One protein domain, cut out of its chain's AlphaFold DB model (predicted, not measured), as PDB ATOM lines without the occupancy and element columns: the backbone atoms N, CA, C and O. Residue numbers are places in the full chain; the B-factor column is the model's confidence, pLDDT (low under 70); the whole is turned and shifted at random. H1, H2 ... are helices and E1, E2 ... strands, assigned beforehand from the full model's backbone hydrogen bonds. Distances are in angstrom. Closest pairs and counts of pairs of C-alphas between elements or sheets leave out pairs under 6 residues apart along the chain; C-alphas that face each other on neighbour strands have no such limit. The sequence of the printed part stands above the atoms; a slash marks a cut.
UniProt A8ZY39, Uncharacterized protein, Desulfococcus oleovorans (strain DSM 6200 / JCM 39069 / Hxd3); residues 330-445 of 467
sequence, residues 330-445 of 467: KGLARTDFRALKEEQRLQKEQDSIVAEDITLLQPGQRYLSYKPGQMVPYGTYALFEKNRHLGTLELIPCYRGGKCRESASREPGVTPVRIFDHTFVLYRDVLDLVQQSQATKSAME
ATOM      1  N   LYS A 330     207.294 180.184 161.313       82.94
ATOM      2  CA  LYS A 330     207.355 178.819 160.750       82.94
ATOM      3  C   LYS A 330     208.687 178.094 160.978       82.94
ATOM      4  O   LYS A 330     208.766 176.898 160.717       82.94
ATOM      5  N   GLY A 331     209.706 178.783 161.487       78.44
ATOM      6  CA  GLY A 331     211.033 178.216 161.733       78.44
ATOM      7  C   GLY A 331     212.043 178.538 160.638       78.44
ATOM      8  O   GLY A 331     211.965 179.600 160.015       78.44
ATOM      9  N   LEU A 332     213.010 177.637 160.450       72.38
ATOM     10  CA  LEU A 332     214.069 177.761 159.454       72.38
ATOM     11  C   LEU A 332     213.706 177.016 158.166       72.38
ATOM     12  O   LEU A 332     213.279 175.864 158.222       72.38
ATOM     13  N   ALA A 333     213.977 177.619 157.009       66.75
ATOM     14  CA  ALA A 333     214.055 176.879 155.751       66.75
ATOM     15  C   ALA A 333     215.415 177.061 155.079       66.75
ATOM     16  O   ALA A 333     216.036 178.125 155.142       66.75
ATOM     17  N   ARG A 334     215.864 176.015 154.380       56.16
ATOM     18  CA  ARG A 334     217.030 176.102 153.503       56.16
ATOM     19  C   ARG A 334     216.648 176.853 152.232       56.16
ATOM     20  O   ARG A 334     215.866 176.365 151.424       56.16
ATOM     21  N   THR A 335     217.225 178.029 152.033       50.50
ATOM     22  CA  THR A 335     217.244 178.696 150.731       50.50
ATOM     23  C   THR A 335     218.312 178.046 149.858       50.50
ATOM     24  O   THR A 335     219.428 178.543 149.760       50.50
ATOM     25  N   ASP A 336     217.986 176.940 149.191       46.84
ATOM     26  CA  ASP A 336     218.810 176.435 148.090       46.84
ATOM     27  C   ASP A 336     218.151 176.805 146.758       46.84
ATOM     28  O   ASP A 336     217.433 176.027 146.135       46.84
ATOM     29  N   PHE A 337     218.450 178.005 146.250       44.88
ATOM     30  CA  PHE A 337     218.114 178.385 144.867       44.88
ATOM     31  C   PHE A 337     218.694 177.401 143.824       44.88
ATOM     32  O   PHE A 337     218.223 177.361 142.687       44.88
ATOM     33  N   ARG A 338     219.695 176.586 144.198       44.06
ATOM     34  CA  ARG A 338     220.191 175.460 143.388       44.06
ATOM     35  C   ARG A 338     219.258 174.243 143.413       44.06
ATOM     36  O   ARG A 338     219.069 173.646 142.358       44.06
ATOM     37  N   ALA A 339     218.631 173.935 144.550       43.69
ATOM     38  CA  ALA A 339     217.683 172.830 144.677       43.69
ATOM     39  C   ALA A 339     216.354 173.126 143.968       43.69
ATOM     40  O   ALA A 339     215.803 172.231 143.349       43.69
ATOM     41  N   LEU A 340     215.898 174.383 143.901       43.94
ATOM     42  CA  LEU A 340     214.683 174.760 143.150       43.94
ATOM     43  C   LEU A 340     214.726 174.391 141.650       43.94
ATOM     44  O   LEU A 340     213.679 174.136 141.053       43.94
ATOM     45  N   LYS A 341     215.915 174.324 141.028       45.78
ATOM     46  CA  LYS A 341     216.082 173.837 139.643       45.78
ATOM     47  C   LYS A 341     216.092 172.306 139.532       45.78
ATOM     48  O   LYS A 341     215.741 171.786 138.476       45.78
ATOM     49  N   GLU A 342     216.483 171.595 140.587       43.50
ATOM     50  CA  GLU A 342     216.459 170.125 140.648       43.50
ATOM     51  C   GLU A 342     215.102 169.582 141.132       43.50
ATOM     52  O   GLU A 342     214.617 168.591 140.593       43.50
ATOM     53  N   GLU A 343     214.418 170.274 142.044       43.84
ATOM     54  CA  GLU A 343     213.086 169.942 142.569       43.84
ATOM     55  C   GLU A 343     211.950 170.320 141.610       43.84
ATOM     56  O   GLU A 343     210.927 169.639 141.582       43.84
ATOM     57  N   GLN A 344     212.135 171.300 140.711       46.50
ATOM     58  CA  GLN A 344     211.236 171.453 139.551       46.50
ATOM     59  C   GLN A 344     211.221 170.208 138.649       46.50
ATOM     60  O   GLN A 344     210.296 170.030 137.856       46.50
ATOM     61  N   ARG A 345     212.221 169.329 138.778       45.75
ATOM     62  CA  ARG A 345     212.289 168.048 138.077       45.75
ATOM     63  C   ARG A 345     211.614 166.903 138.846       45.75
ATOM     64  O   ARG A 345     211.360 165.861 138.251       45.75
ATOM     65  N   LEU A 346     211.292 167.095 140.126       42.78
ATOM     66  CA  LEU A 346     210.686 166.100 141.010       42.78
ATOM     67  C   LEU A 346     209.610 166.762 141.887       42.78
ATOM     68  O   LEU A 346     209.802 167.002 143.074       42.78
ATOM     69  N   GLN A 347     208.440 167.042 141.313       45.44
ATOM     70  CA  GLN A 347     207.263 167.360 142.122       45.44
ATOM     71  C   GLN A 347     206.720 166.093 142.796       45.44
ATOM     72  O   GLN A 347     206.127 165.250 142.123       45.44
ATOM     73  N   LYS A 348     206.862 166.006 144.123       42.41
ATOM     74  CA  LYS A 348     205.768 165.744 145.082       42.41
ATOM     75  C   LYS A 348     206.304 165.720 146.520       42.41
ATOM     76  O   LYS A 348     207.177 164.926 146.832       42.41
ATOM     77  N   GLU A 349     205.711 166.586 147.344       47.44
ATOM     78  CA  GLU A 349     205.589 166.518 148.808       47.44
ATOM     79  C   GLU A 349     206.828 166.100 149.618       47.44
ATOM     80  O   GLU A 349     207.005 164.926 149.928       47.44
ATOM     81  N   GLN A 350     207.589 167.091 150.092       38.72
ATOM     82  CA  GLN A 350     208.069 167.141 151.480       38.72
ATOM     83  C   GLN A 350     208.666 168.524 151.779       38.72
ATOM     84  O   GLN A 350     209.742 168.867 151.296       38.72
ATOM     85  N   ASP A 351     207.968 169.315 152.600       41.34
ATOM     86  CA  ASP A 351     208.539 170.491 153.258       41.34
ATOM     87  C   ASP A 351     209.693 170.024 154.156       41.34
ATOM     88  O   ASP A 351     209.480 169.530 155.265       41.34
ATOM     89  N   SER A 352     210.934 170.153 153.685       43.16
ATOM     90  CA  SER A 352     212.121 169.898 154.504       43.16
ATOM     91  C   SER A 352     212.400 171.096 155.419       43.16
ATOM     92  O   SER A 352     213.387 171.820 155.283       43.16
ATOM     93  N   ILE A 353     211.507 171.319 156.388       48.38
ATOM     94  CA  ILE A 353     211.809 172.169 157.542       48.38
ATOM     95  C   ILE A 353     212.920 171.452 158.308       48.38
ATOM     96  O   ILE A 353     212.714 170.385 158.889       48.38
ATOM     97  N   VAL A 354     214.126 172.010 158.265       48.59
ATOM     98  CA  VAL A 354     215.242 171.496 159.055       48.59
ATOM     99  C   VAL A 354     214.894 171.745 160.518       48.59
ATOM    100  O   VAL A 354     214.684 172.887 160.922       48.59
ATOM    101  N   ALA A 355     214.806 170.673 161.304       45.66
ATOM    102  CA  ALA A 355     214.598 170.730 162.747       45.66
ATOM    103  C   ALA A 355     215.871 171.237 163.452       45.66
ATOM    104  O   ALA A 355     216.566 170.493 164.139       45.66
ATOM    105  N   GLU A 356     216.213 172.503 163.232       56.97
ATOM    106  CA  GLU A 356     217.159 173.246 164.056       56.97
ATOM    107  C   GLU A 356     216.361 174.056 165.090       56.97
ATOM    108  O   GLU A 356     215.424 174.781 164.744       56.97
ATOM    109  N   ASP A 357     216.703 173.898 166.376       65.38
ATOM    110  CA  ASP A 357     216.048 174.574 167.505       65.38
ATOM    111  C   ASP A 357     216.398 176.071 167.517       65.38
ATOM    112  O   ASP A 357     217.290 176.533 168.240       65.38
ATOM    113  N   ILE A 358     215.691 176.834 166.686       73.69
ATOM    114  CA  ILE A 358     215.757 178.293 166.666       73.69
ATOM    115  C   ILE A 358     214.732 178.863 167.633       73.69
ATOM    116  O   ILE A 358     213.552 178.513 167.601       73.69
ATOM    117  N   THR A 359     215.199 179.777 168.475       79.75
ATOM    118  CA  THR A 359     214.380 180.455 169.475       79.75
ATOM    119  C   THR A 359     214.480 181.964 169.305       79.75
ATOM    120  O   THR A 359     215.575 182.519 169.198       79.75
ATOM    121  N   LEU A 360     213.329 182.633 169.305       80.44
ATOM    122  CA  LEU A 360     213.244 184.090 169.370       80.44
ATOM    123  C   LEU A 360     213.020 184.512 170.817       80.44
ATOM    124  O   LEU A 360     212.061 184.062 171.441       80.44
ATOM    125  N   LEU A 361     213.878 185.387 171.336       82.56
ATOM    126  CA  LEU A 361     213.731 185.979 172.662       82.56
ATOM    127  C   LEU A 361     213.352 187.453 172.541       82.56
ATOM    128  O   LEU A 361     214.120 188.253 172.010       82.56
ATOM    129  N   GLN A 362     212.183 187.825 173.060       78.81
ATOM    130  CA  GLN A 362     211.796 189.233 173.156       78.81
ATOM    131  C   GLN A 362     212.572 189.903 174.307       78.81
ATOM    132  O   GLN A 362     212.493 189.416 175.440       78.81
ATOM    133  N   PRO A 363     213.323 190.995 174.067       64.50
ATOM    134  CA  PRO A 363     214.037 191.707 175.126       64.50
ATOM    135  C   PRO A 363     213.063 192.337 176.141       64.50
ATOM    136  O   PRO A 363     212.118 193.018 175.748       64.50
ATOM    137  N   GLY A 364     213.284 192.134 177.448       62.91
ATOM    138  CA  GLY A 364     212.450 192.700 178.523       62.91
ATOM    139  C   GLY A 364     212.691 192.058 179.898       62.91
ATOM    140  O   GLY A 364     213.506 191.149 180.025       62.91
ATOM    141  N   GLN A 365     211.970 192.501 180.943       44.56
ATOM    142  CA  GLN A 365     212.141 192.007 182.331       44.56
ATOM    143  C   GLN A 365     211.807 190.512 182.521       44.56
ATOM    144  O   GLN A 365     212.212 189.906 183.512       44.56
ATOM    145  N   ARG A 366     211.084 189.903 181.574       56.16
ATOM    146  CA  ARG A 366     210.894 188.454 181.448       56.16
ATOM    147  C   ARG A 366     211.070 188.110 179.973       56.16
ATOM    148  O   ARG A 366     210.219 188.475 179.170       56.16
ATOM    149  N   TYR A 367     212.174 187.463 179.609       63.09
ATOM    150  CA  TYR A 367     212.409 187.034 178.229       63.09
ATOM    151  C   TYR A 367     211.320 186.039 177.808       63.09
ATOM    152  O   TYR A 367     211.240 184.935 178.349       63.09
ATOM    153  N   LEU A 368     210.462 186.435 176.864       72.50
ATOM    154  CA  LEU A 368     209.485 185.542 176.240       72.50
ATOM    155  C   LEU A 368     210.161 184.809 175.084       72.50
ATOM    156  O   LEU A 368     210.776 185.443 174.226       72.50
ATOM    157  N   SER A 369     210.057 183.481 175.093       81.88
ATOM    158  CA  SER A 369     210.689 182.580 174.130       81.88
ATOM    159  C   SER A 369     209.667 182.032 173.149       81.88
ATOM    160  O   SER A 369     208.727 181.360 173.572       81.88
ATOM    161  N   TYR A 370     209.906 182.232 171.855       81.62
ATOM    162  CA  TYR A 370     209.053 181.719 170.786       81.62
ATOM    163  C   TYR A 370     209.775 180.679 169.926       81.62
ATOM    164  O   TYR A 370     210.922 180.873 169.516       81.62
ATOM    165  N   LYS A 371     209.073 179.579 169.650       83.62
ATOM    166  CA  LYS A 371     209.488 178.431 168.840       83.62
ATOM    167  C   LYS A 371     208.722 178.380 167.512       83.62
ATOM    168  O   LYS A 371     207.653 178.990 167.404       83.62
ATOM    169  N   PRO A 372     209.217 177.626 166.515       84.19
ATOM    170  CA  PRO A 372     208.475 177.373 165.285       84.19
ATOM    171  C   PRO A 372     207.061 176.835 165.562       84.19
ATOM    172  O   PRO A 372     206.853 176.032 166.471       84.19
ATOM    173  N   GLY A 373     206.087 177.292 164.781       80.94
ATOM    174  CA  GLY A 373     204.659 177.009 164.934       80.94
ATOM    175  C   GLY A 373     203.906 177.984 165.847       80.94
ATOM    176  O   GLY A 373     202.682 177.897 165.927       80.94
ATOM    177  N   GLN A 374     204.592 178.912 166.521       85.94
ATOM    178  CA  GLN A 374     203.959 179.869 167.432       85.94
ATOM    179  C   GLN A 374     203.656 181.215 166.762       85.94
ATOM    180  O   GLN A 374     204.358 181.661 165.852       85.94
ATOM    181  N   MET A 375     202.599 181.866 167.249       87.62
ATOM    182  CA  MET A 375     202.252 183.240 166.898       87.62
ATOM    183  C   MET A 375     203.089 184.197 167.741       87.62
ATOM    184  O   MET A 375     203.158 184.049 168.962       87.62
ATOM    185  N   VAL A 376     203.728 185.166 167.092       88.81
ATOM    186  CA  VAL A 376     204.637 186.125 167.721       88.81
ATOM    187  C   VAL A 376     204.199 187.557 167.389       88.81
ATOM    188  O   VAL A 376     203.776 187.817 166.257       88.81
ATOM    189  N   PRO A 377     204.263 188.500 168.344       88.88
ATOM    190  CA  PRO A 377     203.961 189.901 168.063       88.88
ATOM    191  C   PRO A 377     205.003 190.524 167.128       88.88
ATOM    192  O   PRO A 377     206.121 190.025 166.987       88.88
ATOM    193  N   TYR A 378     204.665 191.633 166.478       87.88
ATOM    194  CA  TYR A 378     205.671 192.371 165.715       87.88
ATOM    195  C   TYR A 378     206.583 193.137 166.672       87.88
ATOM    196  O   TYR A 378     206.133 193.699 167.669       87.88
ATOM    197  N   GLY A 379     207.882 193.163 166.383       87.94
ATOM    198  CA  GLY A 379     208.852 193.823 167.247       87.94
ATOM    199  C   GLY A 379     210.265 193.296 167.067       87.94
ATOM    200  O   GLY A 379     210.582 192.622 166.086       87.94
ATOM    201  N   THR A 380     211.117 193.628 168.031       89.25
ATOM    202  CA  THR A 380     212.536 193.274 168.029       89.25
ATOM    203  C   THR A 380     212.788 192.027 168.871       89.25
ATOM    204  O   THR A 380     212.299 191.924 169.997       89.25
ATOM    205  N   TYR A 381     213.581 191.099 168.341       88.06
ATOM    206  CA  TYR A 381     213.888 189.810 168.953       88.06
ATOM    207  C   TYR A 381     215.378 189.505 168.872       88.06
ATOM    208  O   TYR A 381     216.006 189.708 167.834       88.06
ATOM    209  N   ALA A 382     215.929 188.960 169.951       86.31
ATOM    210  CA  ALA A 382     217.235 188.322 169.934       86.31
ATOM    211  C   ALA A 382     217.080 186.883 169.423       86.31
ATOM    212  O   ALA A 382     216.244 186.121 169.915       86.31
ATOM    213  N   LEU A 383     217.875 186.524 168.423       85.75
ATOM    214  CA  LEU A 383     217.832 185.229 167.763       85.75
ATOM    215  C   LEU A 383     218.857 184.285 168.390       85.75
ATOM    216  O   LEU A 383     220.044 184.611 168.474       85.75
ATOM    217  N   PHE A 384     218.402 183.100 168.784       81.44
ATOM    218  CA  PHE A 384     219.245 182.053 169.342       81.44
ATOM    219  C   PHE A 384     219.122 180.769 168.540       81.44
ATOM    220  O   PHE A 384     218.027 180.342 168.182       81.44
ATOM    221  N   GLU A 385     220.261 180.126 168.330       81.38
ATOM    222  CA  GLU A 385     220.331 178.739 167.894       81.38
ATOM    223  C   GLU A 385     220.888 177.922 169.056       81.38
ATOM    224  O   GLU A 385     222.023 178.139 169.504       81.38
ATOM    225  N   LYS A 386     220.069 177.005 169.586       76.50
ATOM    226  CA  LYS A 386     220.340 176.303 170.850       76.50
ATOM    227  C   LYS A 386     220.552 177.318 171.986       76.50
ATOM    228  O   LYS A 386     219.584 177.861 172.497       76.50
ATOM    229  N   ASN A 387     221.803 177.629 172.329       75.19
ATOM    230  CA  ASN A 387     222.180 178.605 173.363       75.19
ATOM    231  C   ASN A 387     223.127 179.699 172.846       75.19
ATOM    232  O   ASN A 387     223.654 180.491 173.626       75.19
ATOM    233  N   ARG A 388     223.390 179.738 171.536       79.81
ATOM    234  CA  ARG A 388     224.273 180.728 170.927       79.81
ATOM    235  C   ARG A 388     223.440 181.891 170.406       79.81
ATOM    236  O   ARG A 388     222.586 181.697 169.546       79.81
ATOM    237  N   HIS A 389     223.731 183.093 170.898       83.81
ATOM    238  CA  HIS A 389     223.174 184.319 170.333       83.81
ATOM    239  C   HIS A 389     223.725 184.527 168.918       83.81
ATOM    240  O   HIS A 389     224.943 184.562 168.724       83.81
ATOM    241  N   LEU A 390     222.830 184.642 167.939       82.25
ATOM    242  CA  LEU A 390     223.178 184.864 166.536       82.25
ATOM    243  C   LEU A 390     223.149 186.348 166.159       82.25
ATOM    244  O   LEU A 390     223.932 186.777 165.315       82.25
ATOM    245  N   GLY A 391     222.274 187.127 166.792       84.44
ATOM    246  CA  GLY A 391     222.087 188.550 166.528       84.44
ATOM    247  C   GLY A 391     220.642 188.975 166.775       84.44
ATOM    248  O   GLY A 391     219.813 188.178 167.215       84.44
ATOM    249  N   THR A 392     220.333 190.229 166.466       88.12
ATOM    250  CA  THR A 392     219.011 190.814 166.712       88.12
ATOM    251  C   THR A 392     218.279 191.062 165.399       88.12
ATOM    252  O   THR A 392     218.862 191.549 164.429       88.12
ATOM    253  N   LEU A 393     216.983 190.768 165.373       89.25
ATOM    254  CA  LEU A 393     216.107 191.034 164.238       89.25
ATOM    255  C   LEU A 393     214.908 191.888 164.637       89.25
ATOM    256  O   LEU A 393     214.462 191.850 165.779       89.25
ATOM    257  N   GLU A 394     214.377 192.649 163.688       89.88
ATOM    258  CA  GLU A 394     213.124 193.389 163.829       89.88
ATOM    259  C   GLU A 394     212.120 192.866 162.803       89.88
ATOM    260  O   GLU A 394     212.400 192.864 161.607       89.88
ATOM    261  N   LEU A 395     210.954 192.405 163.256       89.44
ATOM    262  CA  LEU A 395     209.888 191.943 162.371       89.44
ATOM    263  C   LEU A 395     209.131 193.154 161.821       89.44
ATOM    264  O   LEU A 395     208.447 193.859 162.563       89.44
ATOM    265  N   ILE A 396     209.235 193.373 160.512       86.62
ATOM    266  CA  ILE A 396     208.643 194.509 159.810       86.62
ATOM    267  C   ILE A 396     207.447 194.032 158.983       86.62
ATOM    268  O   ILE A 396     207.641 193.290 158.017       86.62
ATOM    269  N   PRO A 397     206.213 194.455 159.296       83.88
ATOM    270  CA  PRO A 397     205.059 194.106 158.481       83.88
ATOM    271  C   PRO A 397     205.145 194.792 157.106       83.88
ATOM    272  O   PRO A 397     205.463 195.980 156.999       83.88
ATOM    273  N   CYS A 398     204.861 194.032 156.048       75.69
ATOM    274  CA  CYS A 398     204.926 194.481 154.664       75.69
ATOM    275  C   CYS A 398     203.719 194.005 153.855       75.69
ATOM    276  O   CYS A 398     203.374 192.824 153.846       75.69
ATOM    277  N   TYR A 399     203.141 194.919 153.078       67.50
ATOM    278  CA  TYR A 399     202.096 194.602 152.112       67.50
ATOM    279  C   TYR A 399     202.690 194.142 150.767       67.50
ATOM    280  O   TYR A 399     203.589 194.795 150.226       67.50
ATOM    281  N   ARG A 400     202.186 193.041 150.186       62.94
ATOM    282  CA  ARG A 400     202.637 192.570 148.860       62.94
ATOM    283  C   ARG A 400     202.284 193.593 147.776       62.94
ATOM    284  O   ARG A 400     201.118 193.900 147.556       62.94
ATOM    285  N   GLY A 401     203.301 194.092 147.072       58.62
ATOM    286  CA  GLY A 401     203.136 195.129 146.047       58.62
ATOM    287  C   GLY A 401     203.002 196.556 146.599       58.62
ATOM    288  O   GLY A 401     202.690 197.459 145.831       58.62
ATOM    289  N   GLY A 402     203.239 196.770 147.901       62.22
ATOM    290  CA  GLY A 402     203.237 198.090 148.547       62.22
ATOM    291  C   GLY A 402     204.506 198.379 149.358       62.22
ATOM    292  O   GLY A 402     205.518 197.687 149.235       62.22
ATOM    293  N   LYS A 403     204.462 199.432 150.186       65.50
ATOM    294  CA  LYS A 403     205.570 199.828 151.075       65.50
ATOM    295  C   LYS A 403     205.491 199.092 152.411       65.50
ATOM    296  O   LYS A 403     204.405 198.968 152.966       65.50
ATOM    297  N   CYS A 404     206.636 198.662 152.934       75.44
ATOM    298  CA  CYS A 404     206.783 198.137 154.294       75.44
ATOM    299  C   CYS A 404     206.668 199.242 155.349       75.44
ATOM    300  O   CYS A 404     206.945 200.405 155.049       75.44
ATOM    301  N   ARG A 405     206.328 198.866 156.588       78.38
ATOM    302  CA  ARG A 405     206.504 199.744 157.750       78.38
ATOM    303  C   ARG A 405     207.982 200.129 157.876       78.38
ATOM    304  O   ARG A 405     208.866 199.333 157.558       78.38
ATOM    305  N   GLU A 406     208.261 201.357 158.294       80.94
ATOM    306  CA  GLU A 406     209.637 201.759 158.592       80.94
ATOM    307  C   GLU A 406     210.133 201.045 159.854       80.94
ATOM    308  O   GLU A 406     209.346 200.788 160.767       80.94
ATOM    309  N   SER A 407     211.431 200.727 159.898       80.62
ATOM    310  CA  SER A 407     212.068 200.182 161.103       80.62
ATOM    311  C   SER A 407     211.904 201.162 162.255       80.62
ATOM    312  O   SER A 407     212.272 202.334 162.134       80.62
ATOM    313  N   ALA A 408     211.380 200.679 163.376       76.88
ATOM    314  CA  ALA A 408     211.342 201.440 164.612       76.88
ATOM    315  C   ALA A 408     212.736 201.502 165.254       76.88
ATOM    316  O   ALA A 408     213.079 202.510 165.875       76.88
ATOM    317  N   SER A 409     213.561 200.461 165.077       75.81
ATOM    318  CA  SER A 409     214.927 200.450 165.593       75.81
ATOM    319  C   SER A 409     215.905 201.140 164.644       75.81
ATOM    320  O   SER A 409     215.964 200.856 163.449       75.81
ATOM    321  N   ARG A 410     216.722 202.037 165.204       75.44
ATOM    322  CA  ARG A 410     217.902 202.617 164.539       75.44
ATOM    323  C   ARG A 410     219.209 202.050 165.092       75.44
ATOM    324  O   ARG A 410     220.278 202.580 164.799       75.44
ATOM    325  N   GLU A 411     219.127 201.022 165.935       73.81
ATOM    326  CA  GLU A 411     220.301 200.467 166.593       73.81
ATOM    327  C   GLU A 411     221.183 199.697 165.600       73.81
ATOM    328  O   GLU A 411     220.685 198.834 164.866       73.81
ATOM    329  N   PRO A 412     222.505 199.943 165.594       66.62
ATOM    330  CA  PRO A 412     223.425 199.124 164.821       66.62
ATOM    331  C   PRO A 412     223.358 197.667 165.304       66.62
ATOM    332  O   PRO A 412     223.316 197.394 166.507       66.62
ATOM    333  N   GLY A 413     223.338 196.728 164.356       74.62
ATOM    334  CA  GLY A 413     223.238 195.288 164.620       74.62
ATOM    335  C   GLY A 413     221.815 194.713 164.648       74.62
ATOM    336  O   GLY A 413     221.671 193.498 164.763       74.62
ATOM    337  N   VAL A 414     220.768 195.541 164.524       84.25
ATOM    338  CA  VAL A 414     219.387 195.059 164.348       84.25
ATOM    339  C   VAL A 414     219.098 194.865 162.863       84.25
ATOM    340  O   VAL A 414     219.263 195.780 162.061       84.25
ATOM    341  N   THR A 415     218.670 193.662 162.490       85.88
ATOM    342  CA  THR A 415     218.402 193.304 161.091       85.88
ATOM    343  C   THR A 415     216.897 193.341 160.808       85.88
ATOM    344  O   THR A 415     216.161 192.536 161.385       85.88
ATOM    345  N   PRO A 416     216.401 194.233 159.931       86.50
ATOM    346  CA  PRO A 416     214.981 194.294 159.604       86.50
ATOM    347  C   PRO A 416     214.576 193.115 158.711       86.50
ATOM    348  O   PRO A 416     215.092 192.942 157.606       86.50
ATOM    349  N   VAL A 417     213.607 192.326 159.166       86.44
ATOM    350  CA  VAL A 417     213.052 191.176 158.449       86.44
ATOM    351  C   VAL A 417     211.652 191.530 157.972       86.44
ATOM    352  O   VAL A 417     210.743 191.764 158.763       86.44
ATOM    353  N   ARG A 418     211.475 191.574 156.651       86.00
ATOM    354  CA  ARG A 418     210.206 191.925 156.003       86.00
ATOM    355  C   ARG A 418     209.245 190.738 156.023       86.00
ATOM    356  O   ARG A 418     209.568 189.677 155.498       86.00
ATOM    357  N   ILE A 419     208.061 190.937 156.592       83.38
ATOM    358  CA  ILE A 419     207.043 189.907 156.808       83.38
ATOM    359  C   ILE A 419     205.838 190.196 155.920       83.38
ATOM    360  O   ILE A 419     205.172 191.217 156.089       83.38
ATOM    361  N   PHE A 420     205.534 189.270 155.017       78.94
ATOM    362  CA  PHE A 420     204.356 189.332 154.159       78.94
ATOM    363  C   PHE A 420     203.293 188.358 154.683       78.94
ATOM    364  O   PHE A 420     203.623 187.253 155.109       78.94
ATOM    365  N   ASP A 421     202.025 188.774 154.676       74.75
ATOM    366  CA  ASP A 421     200.862 187.950 155.061       74.75
ATOM    367  C   ASP A 421     200.961 187.306 156.458       74.75
ATOM    368  O   ASP A 421     200.580 186.151 156.663       74.75
ATOM    369  N   HIS A 422     201.521 188.036 157.426       82.25
ATOM    370  CA  HIS A 422     201.632 187.592 158.821       82.25
ATOM    371  C   HIS A 422     202.304 186.227 159.002       82.25
ATOM    372  O   HIS A 422     202.054 185.541 159.984       82.25
ATOM    373  N   THR A 423     203.174 185.816 158.083       83.00
ATOM    374  CA  THR A 423     203.891 184.545 158.175       83.00
ATOM    375  C   THR A 423     205.341 184.767 157.803       83.00
ATOM    376  O   THR A 423     205.634 185.424 156.804       83.00
ATOM    377  N   PHE A 424     206.262 184.191 158.569       83.94
ATOM    378  CA  PHE A 424     207.669 184.238 158.203       83.94
ATOM    379  C   PHE A 424     208.405 182.942 158.477       83.94
ATOM    380  O   PHE A 424     208.095 182.174 159.388       83.94
ATOM    381  N   VAL A 425     209.409 182.746 157.639       81.62
ATOM    382  CA  VAL A 425     210.394 181.683 157.697       81.62
ATOM    383  C   VAL A 425     211.742 182.384 157.692       81.62
ATOM    384  O   VAL A 425     211.964 183.288 156.883       81.62
ATOM    385  N   LEU A 426     212.625 182.006 158.610       79.50
ATOM    386  CA  LEU A 426     214.000 182.477 158.584       79.50
ATOM    387  C   LEU A 426     214.757 181.629 157.571       79.50
ATOM    388  O   LEU A 426     214.963 180.432 157.756       79.50
ATOM    389  N   TYR A 427     215.124 182.256 156.466       75.56
ATOM    390  CA  TYR A 427     215.968 181.634 155.465       75.56
ATOM    391  C   TYR A 427     217.443 181.807 155.835       75.56
ATOM    392  O   TYR A 427     217.807 182.688 156.620       75.56
ATOM    393  N   ARG A 428     218.310 180.955 155.287       71.50
ATOM    394  CA  ARG A 428     219.734 180.929 155.651       71.50
ATOM    395  C   ARG A 428     220.461 182.233 155.311       71.50
ATOM    396  O   ARG A 428     221.259 182.708 156.103       71.50
ATOM    397  N   ASP A 429     220.100 182.860 154.203       71.00
ATOM    398  CA  ASP A 429     220.553 184.194 153.803       71.00
ATOM    399  C   ASP A 429     220.179 185.281 154.824       71.00
ATOM    400  O   ASP A 429     220.978 186.173 155.100       71.00
ATOM    401  N   VAL A 430     219.002 185.184 155.450       74.88
ATOM    402  CA  VAL A 430     218.611 186.094 156.538       74.88
ATOM    403  C   VAL A 430     219.469 185.849 157.782       74.88
ATOM    404  O   VAL A 430     219.871 186.810 158.433       74.88
ATOM    405  N   LEU A 431     219.801 184.592 158.098       76.50
ATOM    406  CA  LEU A 431     220.718 184.280 159.200       76.50
ATOM    407  C   LEU A 431     222.128 184.824 158.963       76.50
ATOM    408  O   LEU A 431     222.712 185.409 159.875       76.50
ATOM    409  N   ASP A 432     222.656 184.662 157.752       78.06
ATOM    410  CA  ASP A 432     223.982 185.157 157.381       78.06
ATOM    411  C   ASP A 432     224.040 186.688 157.514       78.06
ATOM    412  O   ASP A 432     224.984 187.235 158.090       78.06
ATOM    413  N   LEU A 433     222.982 187.384 157.079       79.19
ATOM    414  CA  LEU A 433     222.835 188.834 157.246       79.19
ATOM    415  C   LEU A 433     222.779 189.253 158.721       79.19
ATOM    416  O   LEU A 433     223.443 190.216 159.108       79.19
ATOM    417  N   VAL A 434     222.027 188.529 159.556       80.81
ATOM    418  CA  VAL A 434     221.945 188.792 161.004       80.81
ATOM    419  C   VAL A 434     223.321 188.655 161.658       80.81
ATOM    420  O   VAL A 434     223.741 189.540 162.406       80.81
ATOM    421  N   GLN A 435     224.056 187.589 161.340       80.62
ATOM    422  CA  GLN A 435     225.395 187.352 161.883       80.62
ATOM    423  C   GLN A 435     226.408 188.399 161.399       80.62
ATOM    424  O   GLN A 435     227.234 188.864 162.188       80.62
ATOM    425  N   GLN A 436     226.328 188.818 160.133       81.19
ATOM    426  CA  GLN A 436     227.166 189.887 159.585       81.19
ATOM    427  C   GLN A 436     226.890 191.234 160.272       81.19
ATOM    428  O   GLN A 436     227.822 191.958 160.635       81.19
ATOM    429  N   SER A 437     225.617 191.564 160.486       79.81
ATOM    430  CA  SER A 437     225.192 192.771 161.202       79.81
ATOM    431  C   SER A 437     225.694 192.768 162.651       79.81
ATOM    432  O   SER A 437     226.275 193.753 163.119       79.81
ATOM    433  N   GLN A 438     225.588 191.628 163.338       81.44
ATOM    434  CA  GLN A 438     226.097 191.448 164.696       81.44
ATOM    435  C   GLN A 438     227.625 191.590 164.771       81.44
ATOM    436  O   GLN A 438     228.135 192.278 165.654       81.44
ATOM    437  N   ALA A 439     228.363 190.990 163.833       79.94
ATOM    438  CA  ALA A 439     229.818 191.129 163.759       79.94
ATOM    439  C   ALA A 439     230.242 192.592 163.543       79.94
ATOM    440  O   ALA A 439     231.205 193.059 164.153       79.94
ATOM    441  N   THR A 440     229.487 193.331 162.726       76.00
ATOM    442  CA  THR A 440     229.724 194.756 162.453       76.00
ATOM    443  C   THR A 440     229.499 195.597 163.710       76.00
ATOM    444  O   THR A 440     230.351 196.414 164.058       76.00
ATOM    445  N   LYS A 441     228.408 195.347 164.449       79.44
ATOM    446  CA  LYS A 441     228.144 195.983 165.748       79.44
ATOM    447  C   LYS A 441     229.291 195.746 166.732       79.44
ATOM    448  O   LYS A 441     229.827 196.704 167.281       79.44
ATOM    449  N   SER A 442     229.709 194.492 166.910       78.69
ATOM    450  CA  SER A 442     230.799 194.147 167.829       78.69
ATOM    451  C   SER A 442     232.135 194.787 167.432       78.69
ATOM    452  O   SER A 442     232.887 195.211 168.306       78.69
ATOM    453  N   ALA A 443     232.424 194.914 166.133       77.50
ATOM    454  CA  ALA A 443     233.615 195.618 165.654       77.50
ATOM    455  C   ALA A 443     233.563 197.129 165.952       77.50
ATOM    456  O   ALA A 443     234.563 197.698 166.390       77.50
ATOM    457  N   MET A 444     232.401 197.769 165.772       76.75
ATOM    458  CA  MET A 444     232.204 199.188 166.103       76.75
ATOM    459  C   MET A 444     232.312 199.450 167.609       76.75
ATOM    460  O   MET A 444     232.982 200.394 168.021       76.75
ATOM    461  N   GLU A 445     231.696 198.606 168.440       81.25
ATOM    462  CA  GLU A 445     231.789 198.696 169.904       81.25
ATOM    463  C   GLU A 445     233.232 198.509 170.387       81.25
ATOM    464  O   GLU A 445     233.698 199.239 171.261       81.25
TER     465      GLU A 445
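Overview. This is residues 330 to 445 of the 467 residues of an uncharacterized protein of Desulfococcus oleovorans (strain DSM 6200 / JCM 39069 / Hxd3) (UniProt A8ZY39). A strongly twisted sheet of five strands has one long helix, H2, packed across one face over E5, while a small parallel pair, E1 and E7, sits at the N-terminal end of H2. Residues 337 to 350, which include the short helix H1, stick out as a loop from this body. The printed part has 116 residues with two named helices and seven named strands, in the order E1 H1 E2 E3 E4 E5 E6 E7 H2; the large sheet runs E3 E2 E4 E5 E6 and is mixed, and the class is mixed, helices and strands. The whole is compact, with a radius of gyration of the C-alphas of 15.4 A and spans of 47 by 35 by 29 A.

Arrangement. Start at E5, residues 388 to 398, an inner strand. On one side look for E4, residues 380 to 385, its antiparallel neighbour in a hairpin; N 383 and O 391 are 2.8 A apart. On the other side find E6, residues 414 to 420, a parallel edge strand, where N 396 and O 417 are 2.8 A apart. The other neighbour of E4 is E2, residues 358 to 362, antiparallel to it, with N 361 and O 382 2.9 A apart. E2 forms a hairpin with the edge strand E3, residues 368 to 370, with N 362 and O 368 3.0 A apart. H2, residues 428 to 445, is on one face of this sheet, two layers in all, at a height over the sheet of 6.4 A. It lies over E5 and runs across the strands, only just, at 62 degrees on the local plane; the closest C-alphas of the two are those of Gly 391 and Gln 438, 5.3 A apart. The parallel neighbours E1, residues 330 to 333, and E7, residues 423 to 427, have N 426 and O 331 2.9 A apart. H1, residues 339 to 343, is not on the large sheet and is apart from H2. In H1 and H2 every O i to N i+4 pair is within hydrogen-bond range.

Along the chain. Find C-alpha 330 at (207.355, 178.819, 160.750), where E1 begins. E5 starts at C-alpha 388, (224.273, 180.728, 170.927), and is 28.8 A long; E6 measures 19.0 A and E4 16.5 A. H2 follows E7 directly and runs 25.8 A to C-alpha 445 at (231.789, 198.696, 169.904).

Size, cuts and confidence. The two C-alphas farthest apart are those of Arg 345 and Gln 365, 50.3 A. The printed part has no cut. The links H1 to E2 and E5 to E6 are long, with 14 and 15 residues. Look for pLDDT under 70 at residues 333 to 357, 363 to 367, 399 to 403 and 412; the mean of the printed part is 72.0.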